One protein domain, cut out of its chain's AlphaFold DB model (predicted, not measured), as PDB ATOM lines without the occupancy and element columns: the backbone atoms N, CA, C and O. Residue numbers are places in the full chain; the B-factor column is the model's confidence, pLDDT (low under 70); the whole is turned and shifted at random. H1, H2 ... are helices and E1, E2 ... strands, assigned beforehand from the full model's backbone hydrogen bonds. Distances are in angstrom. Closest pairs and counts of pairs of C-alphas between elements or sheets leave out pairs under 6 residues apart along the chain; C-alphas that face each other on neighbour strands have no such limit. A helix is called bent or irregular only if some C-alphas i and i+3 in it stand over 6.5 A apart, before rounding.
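Overview. This is residues 8 to 129 of the 168 residues of an uncharacterized protein of Chloroflexi bacterium HGW-Chloroflexi-5 (UniProt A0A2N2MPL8). H5, the longest helix, lies side by side with H4, running opposite ways, and this pair makes one lobe; a second lobe holds H1, H2 and H3, with H3 crossing H1. The lobes are set one after the other along a rod, joined by residues 65 to 71, which stand free, and a loop with E1 makes the far end beyond H4 and H5. The printed part has 122 residues, mostly helix, in the order H1 H2 H3 H4 E1 H5. It is only just extended, close to loose, with a radius of gyration of the C-alphas of 20.8 A and spans of 70 by 31 by 20 A.

Arrangement. H5, residues 106 to 127, touches H4, residues 72 to 91, at a shallow tilt of 23 degrees, opposite ways; the closest C-alphas, of Ser 90 and Ala 109, are 5.2 A apart. H5 has a kink of 37 degrees near residue 115. E1, residues 100 to 102, pairs with no named strand, but residues 93 to 94 pair with it, antiparallel. H3, residues 50 to 70, meets H4 only through their link. With residues 56 to 64 H3 touches residues 15 to 20 of H1, residues 8 to 24, at 70.4 degrees, only just about perpendicular; the closest C-alphas, of Val 20 and Ala 60, are 5.0 A apart. H2, residues 32 to 46, touches H3 at a steep tilt of 66 degrees, closest at the C-alphas of Ala 43 and Ala 53, 5.1 A. Every O i to N i+4 pair is within hydrogen-bond range in H3 and H4, against 12 of 13 in H1, 9 of 11 in H2 and 16 of 18 in H5.

Along the chain. H5 measures 30.7 A, H3 30.2 A, H4 28.2 A and H1 24.6 A. C-alpha 8 is at (127.491, 178.328, 155.793) and C-alpha 127 at (167.038, 177.118, 163.769). H2, 20.8 A long, is irregular: C-alphas 33 and 36 are 7.7 A apart.

Size, cuts and confidence. The C-alphas farthest apart, of His 8 and Ser 97, are 71.3 A apart. The printed part has no cut and no long link. Its mean pLDDT is 76.7, with residues 8 to 10, 67 to 79, 82 to 83 and 116 to 129 under 70.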
ATOM      1  N   HIS A   8     126.851 177.604 156.896       55.72
ATOM      2  CA  HIS A   8     127.491 178.328 155.793       55.72
ATOM      3  C   HIS A   8     129.022 178.377 155.918       55.72
ATOM      4  O   HIS A   8     129.715 178.430 154.904       55.72
ATOM      5  N   THR A   9     129.553 178.331 157.142       65.25
ATOM      6  CA  THR A   9     130.993 178.234 157.406       65.25
ATOM      7  C   THR A   9     131.508 176.836 157.067       65.25
ATOM      8  O   THR A   9     132.547 176.714 156.429       65.25
ATOM      9  N   ASP A  10     130.760 175.784 157.406       67.69
ATOM     10  CA  ASP A  10     131.156 174.401 157.100       67.69
ATOM     11  C   ASP A  10     131.197 174.152 155.580       67.69
ATOM     12  O   ASP A  10     132.172 173.610 155.059       67.69
ATOM     13  N   GLN A  11     130.194 174.638 154.835       77.56
ATOM     14  CA  GLN A  11     130.184 174.551 153.368       77.56
ATOM     15  C   GLN A  11     131.310 175.379 152.715       77.56
ATOM     16  O   GLN A  11     131.800 175.022 151.643       77.56
ATOM     17  N   LEU A  12     131.728 176.486 153.340       81.31
ATOM     18  CA  LEU A  12     132.881 177.272 152.895       81.31
ATOM     19  C   LEU A  12     134.183 176.473 153.053       81.31
ATOM     20  O   LEU A  12     134.946 176.384 152.091       81.31
ATOM     21  N   TRP A  13     134.409 175.855 154.215       81.00
ATOM     22  CA  TRP A  13     135.606 175.044 154.463       81.00
ATOM     23  C   TRP A  13     135.673 173.811 153.560       81.00
ATOM     24  O   TRP A  13     136.691 173.619 152.910       81.00
ATOM     25  N   GLN A  14     134.568 173.086 153.357       83.38
ATOM     26  CA  GLN A  14     134.514 171.968 152.397       83.38
ATOM     27  C   GLN A  14     134.941 172.368 150.971       83.38
ATOM     28  O   GLN A  14     135.574 171.586 150.255       83.38
ATOM     29  N   ARG A  15     134.605 173.593 150.536       85.56
ATOM     30  CA  ARG A  15     135.044 174.128 149.235       85.56
ATOM     31  C   ARG A  15     136.530 174.472 149.243       85.56
ATOM     32  O   ARG A  15     137.197 174.195 148.252       85.56
ATOM     33  N   ILE A  16     137.049 175.031 150.337       84.94
ATOM     34  CA  ILE A  16     138.482 175.310 150.515       84.94
ATOM     35  C   ILE A  16     139.281 173.999 150.500       84.94
ATOM     36  O   ILE A  16     140.205 173.890 149.699       84.94
ATOM     37  N   ASP A  17     138.878 172.975 151.255       80.31
ATOM     38  CA  ASP A  17     139.509 171.643 151.271       80.31
ATOM     39  C   ASP A  17     139.514 170.999 149.872       80.31
ATOM     40  O   ASP A  17     140.517 170.460 149.404       80.31
ATOM     41  N   SER A  18     138.410 171.141 149.136       83.75
ATOM     42  CA  SER A  18     138.298 170.674 147.748       83.75
ATOM     43  C   SER A  18     139.196 171.437 146.758       83.75
ATOM     44  O   SER A  18     139.482 170.922 145.673       83.75
ATOM     45  N   VAL A  19     139.626 172.662 147.095       86.62
ATOM     46  CA  VAL A  19     140.638 173.436 146.352       86.62
ATOM     47  C   VAL A  19     142.052 173.085 146.827       86.62
ATOM     48  O   VAL A  19     142.950 173.016 145.993       86.62
ATOM     49  N   VAL A  20     142.252 172.796 148.118       83.25
ATOM     50  CA  VAL A  20     143.515 172.265 148.659       83.25
ATOM     51  C   VAL A  20     143.887 170.971 147.936       83.25
ATOM     52  O   VAL A  20     144.964 170.907 147.346       83.25
ATOM     53  N   ASN A  21     142.974 169.998 147.873       81.00
ATOM     54  CA  ASN A  21     143.207 168.730 147.173       81.00
ATOM     55  C   ASN A  21     143.520 168.951 145.684       81.00
ATOM     56  O   ASN A  21     144.510 168.428 145.189       81.00
ATOM     57  N   LEU A  22     142.767 169.819 144.995       85.38
ATOM     58  CA  LEU A  22     143.020 170.159 143.586       85.38
ATOM     59  C   LEU A  22     144.426 170.747 143.347       85.38
ATOM     60  O   LEU A  22     145.010 170.522 142.288       85.38
ATOM     61  N   ILE A  23     144.961 171.523 144.297       83.50
ATOM     62  CA  ILE A  23     146.315 172.090 144.211       83.50
ATOM     63  C   ILE A  23     147.375 171.026 144.537       83.50
ATOM     64  O   ILE A  23     148.400 170.992 143.863       83.50
ATOM     65  N   LEU A  24     147.138 170.161 145.529       77.44
ATOM     66  CA  LEU A  24     148.080 169.108 145.943       77.44
ATOM     67  C   LEU A  24     148.150 167.929 144.955       77.44
ATOM     68  O   LEU A  24     149.204 167.328 144.794       77.44
ATOM     69  N   GLU A  25     147.061 167.625 144.248       78.56
ATOM     70  CA  GLU A  25     147.040 166.663 143.136       78.56
ATOM     71  C   GLU A  25     147.767 167.195 141.886       78.56
ATOM     72  O   GLU A  25     148.088 166.433 140.976       78.56
ATOM     73  N   ASN A  26     147.994 168.512 141.798       78.69
ATOM     74  CA  ASN A  26     148.546 169.183 140.623       78.69
ATOM     75  C   ASN A  26     149.493 170.328 141.023       78.69
ATOM     76  O   ASN A  26     149.151 171.508 140.887       78.69
ATOM     77  N   ASP A  27     150.728 169.980 141.408       74.12
ATOM     78  CA  ASP A  27     151.795 170.901 141.854       74.12
ATOM     79  C   ASP A  27     151.978 172.158 140.978       74.12
ATOM     80  O   ASP A  27     152.365 173.226 141.460       74.12
ATOM     81  N   ARG A  28     151.640 172.079 139.681       77.69
ATOM     82  CA  ARG A  28     151.641 173.221 138.749       77.69
ATOM     83  C   ARG A  28     150.825 174.426 139.244       77.69
ATOM     84  O   ARG A  28     151.130 175.557 138.867       77.69
ATOM     85  N   TYR A  29     149.813 174.208 140.087       81.12
ATOM     86  CA  TYR A  29     148.926 175.244 140.627       81.12
ATOM     87  C   TYR A  29     149.410 175.892 141.934       81.12
ATOM     88  O   TYR A  29     148.886 176.944 142.327       81.12
ATOM     89  N   LEU A  30     150.462 175.352 142.562       74.94
ATOM     90  CA  LEU A  30     151.203 176.052 143.620       74.94
ATOM     91  C   LEU A  30     151.839 177.345 143.083       74.94
ATOM     92  O   LEU A  30     151.938 178.337 143.804       74.94
ATOM     93  N   GLN A  31     152.222 177.368 141.801       76.88
ATOM     94  CA  GLN A  31     152.853 178.523 141.165       76.88
ATOM     95  C   GLN A  31     151.849 179.645 140.860       76.88
ATOM     96  O   GLN A  31     150.851 179.455 140.160       76.88
ATOM     97  N   THR A  32     152.171 180.873 141.277       74.50
ATOM     98  CA  THR A  32     151.336 182.069 141.051       74.50
ATOM     99  C   THR A  32     151.058 182.338 139.567       74.50
ATOM    100  O   THR A  32     149.981 182.815 139.224       74.50
ATOM    101  N   ARG A  33     151.975 181.952 138.663       78.56
ATOM    102  CA  ARG A  33     151.822 182.095 137.200       78.56
ATOM    103  C   ARG A  33     150.600 181.362 136.624       78.56
ATOM    104  O   ARG A  33     150.136 181.723 135.550       78.56
ATOM    105  N   ARG A  34     150.072 180.350 137.324       83.69
ATOM    106  CA  ARG A  34     148.884 179.571 136.925       83.69
ATOM    107  C   ARG A  34     147.614 179.971 137.690       83.69
ATOM    108  O   ARG A  34     146.601 179.284 137.592       83.69
ATOM    109  N   SER A  35     147.636 181.076 138.447       82.56
ATOM    110  CA  SER A  35     146.500 181.482 139.290       82.56
ATOM    111  C   SER A  35     145.237 181.822 138.486       82.56
ATOM    112  O   SER A  35     144.141 181.526 138.949       82.56
ATOM    113  N   ASP A  36     145.370 182.373 137.276       87.81
ATOM    114  CA  ASP A  36     144.236 182.683 136.389       87.81
ATOM    115  C   ASP A  36     143.555 181.429 135.822       87.81
ATOM    116  O   ASP A  36     142.330 181.367 135.722       87.81
ATOM    117  N   GLU A  37     144.347 180.410 135.488       90.12
ATOM    118  CA  GLU A  37     143.863 179.098 135.045       90.12
ATOM    119  C   GLU A  37     143.120 178.394 136.189       90.12
ATOM    120  O   GLU A  37     141.968 177.988 136.033       90.12
ATOM    121  N   LEU A  38     143.737 178.361 137.376       89.88
ATOM    122  CA  LEU A  38     143.139 177.807 138.588       89.88
ATOM    123  C   LEU A  38     141.837 178.533 138.970       89.88
ATOM    124  O   LEU A  38     140.851 177.882 139.297       89.88
ATOM    125  N   SER A  39     141.797 179.867 138.874       91.56
ATOM    126  CA  SER A  39     140.600 180.662 139.196       91.56
ATOM    127  C   SER A  39     139.423 180.340 138.277       91.56
ATOM    128  O   SER A  39     138.296 180.266 138.758       91.56
ATOM    129  N   LYS A  40     139.666 180.078 136.984       92.50
ATOM    130  CA  LYS A  40     138.626 179.610 136.050       92.50
ATOM    131  C   LYS A  40     138.121 178.213 136.420       92.50
ATOM    132  O   LYS A  40     136.913 178.000 136.471       92.50
ATOM    133  N   ILE A  41     139.025 177.281 136.731       92.12
ATOM    134  CA  ILE A  41     138.664 175.908 137.126       92.12
ATOM    135  C   ILE A  41     137.831 175.915 138.413       92.12
ATOM    136  O   ILE A  41     136.782 175.279 138.467       92.12
ATOM    137  N   VAL A  42     138.254 176.664 139.434       91.00
ATOM    138  CA  VAL A  42     137.552 176.765 140.724       91.00
ATOM    139  C   VAL A  42     136.211 177.497 140.583       91.00
ATOM    140  O   VAL A  42     135.221 177.047 141.155       91.00
ATOM    141  N   ALA A  43     136.137 178.571 139.788       92.88
ATOM    142  CA  ALA A  43     134.877 179.264 139.503       92.88
ATOM    143  C   ALA A  43     133.847 178.326 138.852       92.88
ATOM    144  O   ALA A  43     132.711 178.251 139.321       92.88
ATOM    145  N   ASN A  44     134.271 177.554 137.845       92.31
ATOM    146  CA  ASN A  44     133.420 176.586 137.156       92.31
ATOM    147  C   ASN A  44     133.030 175.404 138.064       92.31
ATOM    148  O   ASN A  44     131.867 175.018 138.087       92.31
ATOM    149  N   LYS A  45     133.971 174.848 138.845       90.50
ATOM    150  CA  LYS A  45     133.744 173.665 139.703       90.50
ATOM    151  C   LYS A  45     132.719 173.907 140.818       90.50
ATOM    152  O   LYS A  45     132.047 172.967 141.228       90.50
ATOM    153  N   PHE A  46     132.597 175.142 141.312       89.50
ATOM    154  CA  PHE A  46     131.664 175.496 142.392       89.50
ATOM    155  C   PHE A  46     130.535 176.445 141.966       89.50
ATOM    156  O   PHE A  46     129.769 176.880 142.826       89.50
ATOM    157  N   SER A  47     130.439 176.785 140.676       91.31
ATOM    158  CA  SER A  47     129.495 177.776 140.132       91.31
ATOM    159  C   SER A  47     129.517 179.107 140.899       91.31
ATOM    160  O   SER A  47     128.481 179.635 141.305       91.31
ATOM    161  N   VAL A  48     130.718 179.647 141.142       91.12
ATOM    162  CA  VAL A  48     130.929 180.896 141.896       91.12
ATOM    163  C   VAL A  48     131.593 181.980 141.051       91.12
ATOM    164  O   VAL A  48     132.283 181.701 140.075       91.12
ATOM    165  N   SER A  49     131.443 183.243 141.467       93.44
ATOM    166  CA  SER A  49     132.163 184.358 140.841       93.44
ATOM    167  C   SER A  49     133.683 184.150 140.895       93.44
ATOM    168  O   SER A  49     134.206 183.602 141.870       93.44
ATOM    169  N   ARG A  50     134.410 184.669 139.896       90.81
ATOM    170  CA  ARG A  50     135.882 184.641 139.863       90.81
ATOM    171  C   ARG A  50     136.506 185.193 141.156       90.81
ATOM    172  O   ARG A  50     137.391 184.560 141.717       90.81
ATOM    173  N   ARG A  51     135.966 186.291 141.696       90.38
ATOM    174  CA  ARG A  51     136.408 186.900 142.967       90.38
ATOM    175  C   ARG A  51     136.208 185.974 144.177       90.38
ATOM    176  O   ARG A  51     136.983 186.012 145.129       90.38
ATOM    177  N   THR A  52     135.166 185.143 144.156       88.06
ATOM    178  CA  THR A  52     134.918 184.124 145.187       88.06
ATOM    179  C   THR A  52     135.886 182.947 145.040       88.06
ATOM    180  O   THR A  52     136.444 182.497 146.038       88.06
ATOM    181  N   ALA A  53     136.138 182.494 143.810       89.06
ATOM    182  CA  ALA A  53     137.121 181.452 143.516       89.06
ATOM    183  C   ALA A  53     138.545 181.866 143.930       89.06
ATOM    184  O   ALA A  53     139.249 181.094 144.576       89.06
ATOM    185  N   GLU A  54     138.940 183.108 143.644       90.94
ATOM    186  CA  GLU A  54     140.220 183.689 144.065       90.94
ATOM    187  C   GLU A  54     140.366 183.705 145.594       90.94
ATOM    188  O   GLU A  54     141.423 183.335 146.105       90.94
ATOM    189  N   ARG A  55     139.300 184.029 146.345       89.38
ATOM    190  CA  ARG A  55     139.294 183.900 147.816       89.38
ATOM    191  C   ARG A  55     139.520 182.456 148.267       89.38
ATOM    192  O   ARG A  55     140.379 182.232 149.113       89.38
ATOM    193  N   TYR A  56     138.816 181.482 147.686       90.00
ATOM    194  CA  TYR A  56     139.009 180.065 148.030       90.00
ATOM    195  C   TYR A  56     140.445 179.596 147.742       90.00
ATOM    196  O   TYR A  56     141.014 178.850 148.530       90.00
ATOM    197  N   ILE A  57     141.057 180.071 146.651       89.44
ATOM    198  CA  ILE A  57     142.452 179.775 146.289       89.44
ATOM    199  C   ILE A  57     143.445 180.403 147.274       89.44
ATOM    200  O   ILE A  57     144.452 179.775 147.604       89.44
ATOM    201  N   VAL A  58     143.194 181.629 147.745       89.75
ATOM    202  CA  VAL A  58     144.036 182.283 148.760       89.75
ATOM    203  C   VAL A  58     143.981 181.516 150.079       89.75
ATOM    204  O   VAL A  58     145.039 181.182 150.611       89.75
ATOM    205  N   GLU A  59     142.786 181.163 150.561       88.06
ATOM    206  CA  GLU A  59     142.651 180.377 151.793       88.06
ATOM    207  C   GLU A  59     143.248 178.974 151.646       88.06
ATOM    208  O   GLU A  59     144.030 178.557 152.494       88.06
ATOM    209  N   ALA A  60     143.010 178.280 150.528       85.38
ATOM    210  CA  ALA A  60     143.619 176.976 150.264       85.38
ATOM    211  C   ALA A  60     145.157 177.040 150.230       85.38
ATOM    212  O   ALA A  60     145.831 176.169 150.774       85.38
ATOM    213  N   ARG A  61     145.749 178.095 149.651       87.00
ATOM    214  CA  ARG A  61     147.209 178.311 149.686       87.00
ATOM    215  C   ARG A  61     147.720 178.623 151.092       87.00
ATOM    216  O   ARG A  61     148.823 178.199 151.433       87.00
ATOM    217  N   ASN A  62     146.958 179.353 151.904       85.00
ATOM    218  CA  ASN A  62     147.296 179.591 153.307       85.00
ATOM    219  C   ASN A  62     147.223 178.296 154.125       85.00
ATOM    220  O   ASN A  62     148.123 178.040 154.921       85.00
ATOM    221  N   GLU A  63     146.230 177.449 153.865       80.12
ATOM    222  CA  GLU A  63     146.061 176.160 154.529       80.12
ATOM    223  C   GLU A  63     147.146 175.156 154.119       80.12
ATOM    224  O   GLU A  63     147.772 174.554 154.984       80.12
ATOM    225  N   ILE A  64     147.506 175.070 152.834       79.56
ATOM    226  CA  ILE A  64     148.667 174.282 152.370       79.56
ATOM    227  C   ILE A  64     149.960 174.750 153.054       79.56
ATOM    228  O   ILE A  64     150.758 173.929 153.507       79.56
ATOM    229  N   ARG A  65     150.168 176.069 153.190       78.62
ATOM    230  CA  ARG A  65     151.305 176.613 153.955       78.62
ATOM    231  C   ARG A  65     151.216 176.264 155.440       78.62
ATOM    232  O   ARG A  65     152.257 176.044 156.046       78.62
ATOM    233  N   ARG A  66     150.019 176.228 156.034       78.50
ATOM    234  CA  ARG A  66     149.804 175.833 157.434       78.50
ATOM    235  C   ARG A  66     150.160 174.361 157.632       78.50
ATOM    236  O   ARG A  66     150.976 174.067 158.495       78.50
ATOM    237  N   LEU A  67     149.650 173.471 156.783       69.56
ATOM    238  CA  LEU A  67     149.971 172.042 156.771       69.56
ATOM    239  C   LEU A  67     151.479 171.804 156.598       69.56
ATOM    240  O   LEU A  67     152.087 171.106 157.406       69.56
ATOM    241  N   GLY A  68     152.113 172.475 155.630       64.25
ATOM    242  CA  GLY A  68     153.570 172.436 155.445       64.25
ATOM    243  C   GLY A  68     154.376 173.024 156.614       64.25
ATOM    244  O   GLY A  68     155.538 172.666 156.790       64.25
ATOM    245  N   LYS A  69     153.772 173.894 157.437       64.56
ATOM    246  CA  LYS A  69     154.385 174.458 158.651       64.56
ATOM    247  C   LYS A  69     154.214 173.593 159.906       64.56
ATOM    248  O   LYS A  69     154.967 173.799 160.851       64.56
ATOM    249  N   ILE A  70     153.257 172.665 159.945       64.50
ATOM    250  CA  ILE A  70     152.998 171.831 161.136       64.50
ATOM    251  C   ILE A  70     154.094 170.780 161.336       64.50
ATOM    252  O   ILE A  70     154.456 170.487 162.469       64.50
ATOM    253  N   ASP A  71     154.641 170.239 160.244       63.72
ATOM    254  CA  ASP A  71     155.605 169.133 160.280       63.72
ATOM    255  C   ASP A  71     156.943 169.497 159.606       63.72
ATOM    256  O   ASP A  71     157.625 168.638 159.039       63.72
ATOM    257  N   LYS A  72     157.338 170.783 159.667       63.50
ATOM    258  CA  LYS A  72     158.578 171.283 159.044       63.50
ATOM    259  C   LYS A  72     159.802 170.448 159.419       63.50
ATOM    260  O   LYS A  72     160.547 170.063 158.525       63.50
ATOM    261  N   LYS A  73     159.954 170.094 160.699       65.69
ATOM    262  CA  LYS A  73     161.052 169.254 161.190       65.69
ATOM    263  C   LYS A  73     161.109 167.903 160.470       65.69
ATOM    264  O   LYS A  73     162.159 167.539 159.951       65.69
ATOM    265  N   LYS A  74     159.979 167.192 160.333       63.31
ATOM    266  CA  LYS A  74     159.923 165.928 159.571       63.31
ATOM    267  C   LYS A  74     160.180 166.139 158.077       63.31
ATOM    268  O   LYS A  74     160.818 165.303 157.437       63.31
ATOM    269  N   ALA A  75     159.687 167.238 157.503       62.19
ATOM    270  CA  ALA A  75     159.934 167.585 156.105       62.19
ATOM    271  C   ALA A  75     161.423 167.889 155.851       62.19
ATOM    272  O   ALA A  75     161.975 167.426 154.853       62.19
ATOM    273  N   PHE A  76     162.079 168.588 156.779       66.44
ATOM    274  CA  PHE A  76     163.510 168.875 156.784       66.44
ATOM    275  C   PHE A  76     164.336 167.592 156.947       66.44
ATOM    276  O   PHE A  76     165.163 167.302 156.088       66.44
ATOM    277  N   GLU A  77     164.049 166.757 157.952       66.62
ATOM    278  CA  GLU A  77     164.695 165.448 158.147       66.62
ATOM    279  C   GLU A  77     164.586 164.560 156.894       66.62
ATOM    280  O   GLU A  77     165.564 163.947 156.460       66.62
ATOM    281  N   LYS A  78     163.408 164.519 156.256       65.12
ATOM    282  CA  LYS A  78     163.184 163.786 155.000       65.12
ATOM    283  C   LYS A  78     163.944 164.400 153.819       65.12
ATOM    284  O   LYS A  78     164.407 163.657 152.954       65.12
ATOM    285  N   CYS A  79     164.070 165.727 153.772       66.38
ATOM    286  CA  CYS A  79     164.857 166.437 152.764       66.38
ATOM    287  C   CYS A  79     166.349 166.105 152.907       66.38
ATOM    288  O   CYS A  79     166.958 165.658 151.937       66.38
ATOM    289  N   MET A  80     166.899 166.204 154.122       73.56
ATOM    290  CA  MET A  80     168.301 165.896 154.425       73.56
ATOM    291  C   MET A  80     168.662 164.450 154.078       73.56
ATOM    292  O   MET A  80     169.584 164.236 153.296       73.56
ATOM    293  N   ARG A  81     167.871 163.457 154.514       70.56
ATOM    294  CA  ARG A  81     168.093 162.041 154.142       70.56
ATOM    295  C   ARG A  81     168.084 161.814 152.625       70.56
ATOM    296  O   ARG A  81     168.813 160.971 152.105       70.56
ATOM    297  N   ARG A  82     167.232 162.542 151.891       66.69
ATOM    298  CA  ARG A  82     167.167 162.455 150.424       66.69
ATOM    299  C   ARG A  82     168.363 163.142 149.766       66.69
ATOM    300  O   ARG A  82     168.857 162.632 148.764       66.69
ATOM    301  N   PHE A  83     168.831 164.254 150.328       69.81
ATOM    302  CA  PHE A  83     170.035 164.952 149.891       69.81
ATOM    303  C   PHE A  83     171.283 164.084 150.101       69.81
ATOM    304  O   PHE A  83     172.009 163.863 149.140       69.81
ATOM    305  N   GLU A  84     171.474 163.497 151.286       74.31
ATOM    306  CA  GLU A  84     172.559 162.546 151.587       74.31
ATOM    307  C   GLU A  84     172.591 161.376 150.592       74.31
ATOM    308  O   GLU A  84     173.639 161.053 150.032       74.31
ATOM    309  N   LEU A  85     171.433 160.768 150.304       76.81
ATOM    310  CA  LEU A  85     171.327 159.671 149.337       76.81
ATOM    311  C   LEU A  85     171.739 160.094 147.914       76.81
ATOM    312  O   LEU A  85     172.408 159.335 147.209       76.81
ATOM    313  N   LEU A  86     171.326 161.287 147.476       73.44
ATOM    314  CA  LEU A  86     171.679 161.823 146.158       73.44
ATOM    315  C   LEU A  86     173.151 162.251 146.097       73.44
ATOM    316  O   LEU A  86     173.807 162.005 145.089       73.44
ATOM    317  N   PHE A  87     173.686 162.814 147.180       77.38
ATOM    318  CA  PHE A  87     175.088 163.195 147.312       77.38
ATOM    319  C   PHE A  87     176.003 161.968 147.235       77.38
ATOM    320  O   PHE A  87     176.893 161.925 146.384       77.38
ATOM    321  N   ASN A  88     175.701 160.915 148.002       73.06
ATOM    322  CA  ASN A  88     176.418 159.638 147.956       73.06
ATOM    323  C   ASN A  88     176.365 158.990 146.561       73.06
ATOM    324  O   ASN A  88     177.355 158.427 146.101       73.06
ATOM    325  N   ARG A  89     175.240 159.115 145.839       73.31
ATOM    326  CA  ARG A  89     175.157 158.707 144.425       73.31
ATOM    327  C   ARG A  89     176.019 159.569 143.502       73.31
ATOM    328  O   ARG A  89     176.644 159.029 142.596       73.31
ATOM    329  N   SER A  90     176.067 160.881 143.727       77.56
ATOM    330  CA  SER A  90     176.819 161.821 142.887       77.56
ATOM    331  C   SER A  90     178.338 161.615 142.961       77.56
ATOM    332  O   SER A  90     179.022 161.816 141.962       77.56
ATOM    333  N   LEU A  91     178.851 161.134 144.101       75.38
ATOM    334  CA  LEU A  91     180.272 160.828 144.314       75.38
ATOM    335  C   LEU A  91     180.740 159.532 143.623       75.38
ATOM    336  O   LEU A  91     181.940 159.354 143.410       75.38
ATOM    337  N   GLY A  92     179.814 158.640 143.261       70.25
ATOM    338  CA  GLY A  92     180.133 157.293 142.792       70.25
ATOM    339  C   GLY A  92     180.592 156.356 143.918       70.25
ATOM    340  O   GLY A  92     180.834 156.766 145.051       70.25
ATOM    341  N   ILE A  93     180.708 155.065 143.605       77.94
ATOM    342  CA  ILE A  93     181.137 154.019 144.549       77.94
ATOM    343  C   ILE A  93     182.386 153.355 143.982       77.94
ATOM    344  O   ILE A  93     182.376 152.932 142.825       77.94
ATOM    345  N   LYS A  94     183.441 153.239 144.794       80.12
ATOM    346  CA  LYS A  94     184.687 152.552 144.435       80.12
ATOM    347  C   LYS A  94     184.774 151.155 145.053       80.12
ATOM    348  O   LYS A  94     184.232 150.924 146.132       80.12
ATOM    349  N   ASN A  95     185.461 150.236 144.376       80.25
ATOM    350  CA  ASN A  95     185.894 148.962 144.949       80.25
ATOM    351  C   ASN A  95     187.136 149.168 145.848       80.25
ATOM    352  O   ASN A  95     187.699 150.262 145.919       80.25
ATOM    353  N   GLN A  96     187.583 148.101 146.516       74.56
ATOM    354  CA  GLN A  96     188.801 148.120 147.342       74.56
ATOM    355  C   GLN A  96     190.087 148.383 146.529       74.56
ATOM    356  O   GLN A  96     191.080 148.826 147.096       74.56
ATOM    357  N   SER A  97     190.054 148.162 145.211       76.31
ATOM    358  CA  SER A  97     191.155 148.419 144.271       76.31
ATOM    359  C   SER A  97     191.213 149.871 143.762       76.31
ATOM    360  O   SER A  97     192.168 150.243 143.090       76.31
ATOM    361  N   GLY A  98     190.212 150.703 144.076       72.94
ATOM    362  CA  GLY A  98     190.111 152.104 143.650       72.94
ATOM    363  C   GLY A  98     189.286 152.365 142.379       72.94
ATOM    364  O   GLY A  98     189.010 153.535 142.088       72.94
ATOM    365  N   ASP A  99     188.839 151.327 141.666       77.88
ATOM    366  CA  ASP A  99     187.999 151.441 140.466       77.88
ATOM    367  C   ASP A  99     186.547 151.771 140.816       77.88
ATOM    368  O   ASP A  99     186.000 151.301 141.813       77.88
ATOM    369  N   PHE A 100     185.874 152.527 139.950       72.56
ATOM    370  CA  PHE A 100     184.465 152.873 140.132       72.56
ATOM    371  C   PHE A 100     183.527 151.714 139.754       72.56
ATOM    372  O   PHE A 100     183.326 151.430 138.574       72.56
ATOM    373  N   ILE A 101     182.876 151.122 140.761       76.44
ATOM    374  CA  ILE A 101     181.711 150.230 140.616       76.44
ATOM    375  C   ILE A 101     180.507 151.033 140.098       76.44
ATOM    376  O   ILE A 101     179.774 150.584 139.220       76.44
ATOM    377  N   LEU A 102     180.320 152.244 140.632       74.56
ATOM    378  CA  LEU A 102     179.332 153.209 140.159       74.56
ATOM    379  C   LEU A 102     180.062 154.500 139.792       74.56
ATOM    380  O   LEU A 102     180.747 155.075 140.640       74.56
ATOM    381  N   LYS A 103     179.938 154.953 138.540       76.56
ATOM    382  CA  LYS A 103     180.577 156.200 138.094       76.56
ATOM    383  C   LYS A 103     179.941 157.417 138.791       76.56
ATOM    384  O   LYS A 103     178.728 157.397 139.003       76.56
ATOM    385  N   PRO A 104     180.720 158.467 139.117       78.56
ATOM    386  CA  PRO A 104     180.178 159.709 139.665       78.56
ATOM    387  C   PRO A 104     179.212 160.381 138.685       78.56
ATOM    388  O   PRO A 104     179.466 160.410 137.478       78.56
ATOM    389  N   ASP A 105     178.142 160.984 139.203       79.88
ATOM    390  CA  ASP A 105     177.255 161.850 138.424       79.88
ATOM    391  C   ASP A 105     177.561 163.317 138.746       79.88
ATOM    392  O   ASP A 105     177.001 163.930 139.660       79.88
ATOM    393  N   HIS A 106     178.476 163.889 137.964       76.38
ATOM    394  CA  HIS A 106     178.898 165.282 138.095       76.38
ATOM    395  C   HIS A 106     177.786 166.293 137.775       76.38
ATOM    396  O   HIS A 106     177.854 167.437 138.229       76.38
ATOM    397  N   ARG A 107     176.754 165.898 137.013       79.75
ATOM    398  CA  ARG A 107     175.597 166.758 136.743       79.75
ATOM    399  C   ARG A 107     174.709 166.820 137.978       79.75
ATOM    400  O   ARG A 107     174.407 167.917 138.439       79.75
ATOM    401  N   LEU A 108     174.394 165.664 138.564       76.50
ATOM    402  CA  LEU A 108     173.680 165.583 139.837       76.50
ATOM    403  C   LEU A 108     174.437 166.321 140.953       76.50
ATOM    404  O   LEU A 108     173.817 167.079 141.689       76.50
ATOM    405  N   ALA A 109     175.763 166.180 141.042       72.56
ATOM    406  CA  ALA A 109     176.582 166.916 142.014       72.56
ATOM    407  C   ALA A 109     176.449 168.445 141.862       72.56
ATOM    408  O   ALA A 109     176.324 169.169 142.850       72.56
ATOM    409  N   ARG A 110     176.439 168.949 140.618       76.62
ATOM    410  CA  ARG A 110     176.251 170.378 140.327       76.62
ATOM    411  C   ARG A 110     174.846 170.859 140.690       76.62
ATOM    412  O   ARG A 110     174.714 171.932 141.272       76.62
ATOM    413  N   ASP A 111     173.821 170.079 140.363       75.38
ATOM    414  CA  ASP A 111     172.430 170.424 140.668       75.38
ATOM    415  C   ASP A 111     172.176 170.412 142.189       75.38
ATOM    416  O   ASP A 111     171.581 171.352 142.715       75.38
ATOM    417  N   LEU A 112     172.744 169.442 142.919       76.44
ATOM    418  CA  LEU A 112     172.750 169.418 144.387       76.44
ATOM    419  C   LEU A 112     173.433 170.659 144.980       76.44
ATOM    420  O   LEU A 112     172.863 171.285 145.869       76.44
ATOM    421  N   ASN A 113     174.603 171.066 144.469       71.56
ATOM    422  CA  ASN A 113     175.295 172.277 144.933       71.56
ATOM    423  C   ASN A 113     174.470 173.562 144.734       71.56
ATOM    424  O   ASN A 113     174.525 174.455 145.576       71.56
ATOM    425  N   ASN A 114     173.672 173.654 143.664       75.56
ATOM    426  CA  ASN A 114     172.752 174.782 143.467       75.56
ATOM    427  C   ASN A 114     171.596 174.775 144.489       75.56
ATOM    428  O   ASN A 114     171.095 175.835 144.873       75.56
ATOM    429  N   ASP A 115     171.175 173.592 144.942       70.38
ATOM    430  CA  ASP A 115     170.108 173.421 145.932       70.38
ATOM    431  C   ASP A 115     170.595 173.513 147.392       70.38
ATOM    432  O   ASP A 115     169.783 173.835 148.264       70.38
ATOM    433  N   ILE A 116     171.901 173.365 147.672       69.19
ATOM    434  CA  ILE A 116     172.498 173.596 149.009       69.19
ATOM    435  C   ILE A 116     172.090 174.961 149.575       69.19
ATOM    436  O   ILE A 116     171.727 175.049 150.743       69.19
ATOM    437  N   ALA A 117     172.073 176.021 148.762       63.53
ATOM    438  CA  ALA A 117     171.667 177.352 149.224       63.53
ATOM    439  C   ALA A 117     170.222 177.376 149.769       63.53
ATOM    440  O   ALA A 117     169.945 178.027 150.776       63.53
ATOM    441  N   LYS A 118     169.310 176.615 149.149       68.19
ATOM    442  CA  LYS A 118     167.906 176.489 149.576       68.19
ATOM    443  C   LYS A 118     167.782 175.627 150.833       68.19
ATOM    444  O   LYS A 118     166.979 175.938 151.708       68.19
ATOM    445  N   ILE A 119     168.588 174.570 150.941       66.94
ATOM    446  CA  ILE A 119     168.646 173.691 152.121       66.94
ATOM    447  C   ILE A 119     169.208 174.449 153.330       66.94
ATOM    448  O   ILE A 119     168.619 174.398 154.405       66.94
ATOM    449  N   ASN A 120     170.276 175.229 153.145       63.28
ATOM    450  CA  ASN A 120     170.838 176.100 154.176       63.28
ATOM    451  C   ASN A 120     169.827 177.163 154.621       63.28
ATOM    452  O   ASN A 120     169.694 177.420 155.814       63.28
ATOM    453  N   GLN A 121     169.062 177.742 153.687       64.75
ATOM    454  CA  GLN A 121     167.986 178.662 154.044       64.75
ATOM    455  C   GLN A 121     166.878 177.968 154.853       64.75
ATOM    456  O   GLN A 121     166.443 178.526 155.854       64.75
ATOM    457  N   LEU A 122     166.471 176.743 154.499       63.34
ATOM    458  CA  LEU A 122     165.518 175.952 155.291       63.34
ATOM    459  C   LEU A 122     166.061 175.608 156.689       63.34
ATOM    460  O   LEU A 122     165.314 175.678 157.660       63.34
ATOM    461  N   PHE A 123     167.354 175.293 156.810       61.72
ATOM    462  CA  PHE A 123     168.013 175.055 158.098       61.72
ATOM    463  C   PHE A 123     168.027 176.313 158.980       61.72
ATOM    464  O   PHE A 123     167.714 176.229 160.164       61.72
ATOM    465  N   ILE A 124     168.311 177.487 158.402       62.38
ATOM    466  CA  ILE A 124     168.200 178.793 159.078       62.38
ATOM    467  C   ILE A 124     166.727 179.105 159.435       62.38
ATOM    468  O   ILE A 124     166.453 179.652 160.499       62.38
ATOM    469  N   GLU A 125     165.796 178.726 158.555       61.34
ATOM    470  CA  GLU A 125     164.333 178.623 158.723       61.34
ATOM    471  C   GLU A 125     163.922 177.953 160.055       61.34
ATOM    472  O   GLU A 125     163.126 178.469 160.849       61.34
ATOM    473  N   GLU A 126     164.480 176.763 160.277       58.59
ATOM    474  CA  GLU A 126     164.212 175.916 161.440       58.59
ATOM    475  C   GLU A 126     164.963 176.374 162.689       58.59
ATOM    476  O   GLU A 126     164.347 176.501 163.745       58.59
ATOM    477  N   SER A 127     166.257 176.692 162.598       53.88
ATOM    478  CA  SER A 127     167.038 177.118 163.769       53.88
ATOM    479  C   SER A 127     166.541 178.448 164.347       53.88
ATOM    480  O   SER A 127     166.441 178.594 165.566       53.88
ATOM    481  N   LYS A 128     166.084 179.386 163.503       52.81
ATOM    482  CA  LYS A 128     165.406 180.616 163.958       52.81
ATOM    483  C   LYS A 128     164.061 180.379 164.640       52.81
ATOM    484  O   LYS A 128     163.562 181.296 165.287       52.81
ATOM    485  N   SER A 129     163.455 179.200 164.495       47.81
ATOM    486  CA  SER A 129     162.136 178.931 165.072       47.81
ATOM    487  C   SER A 129     162.182 178.642 166.580       47.81
ATOM    488  O   SER A 129     161.131 178.724 167.208       47.81
TER     489      SER A 129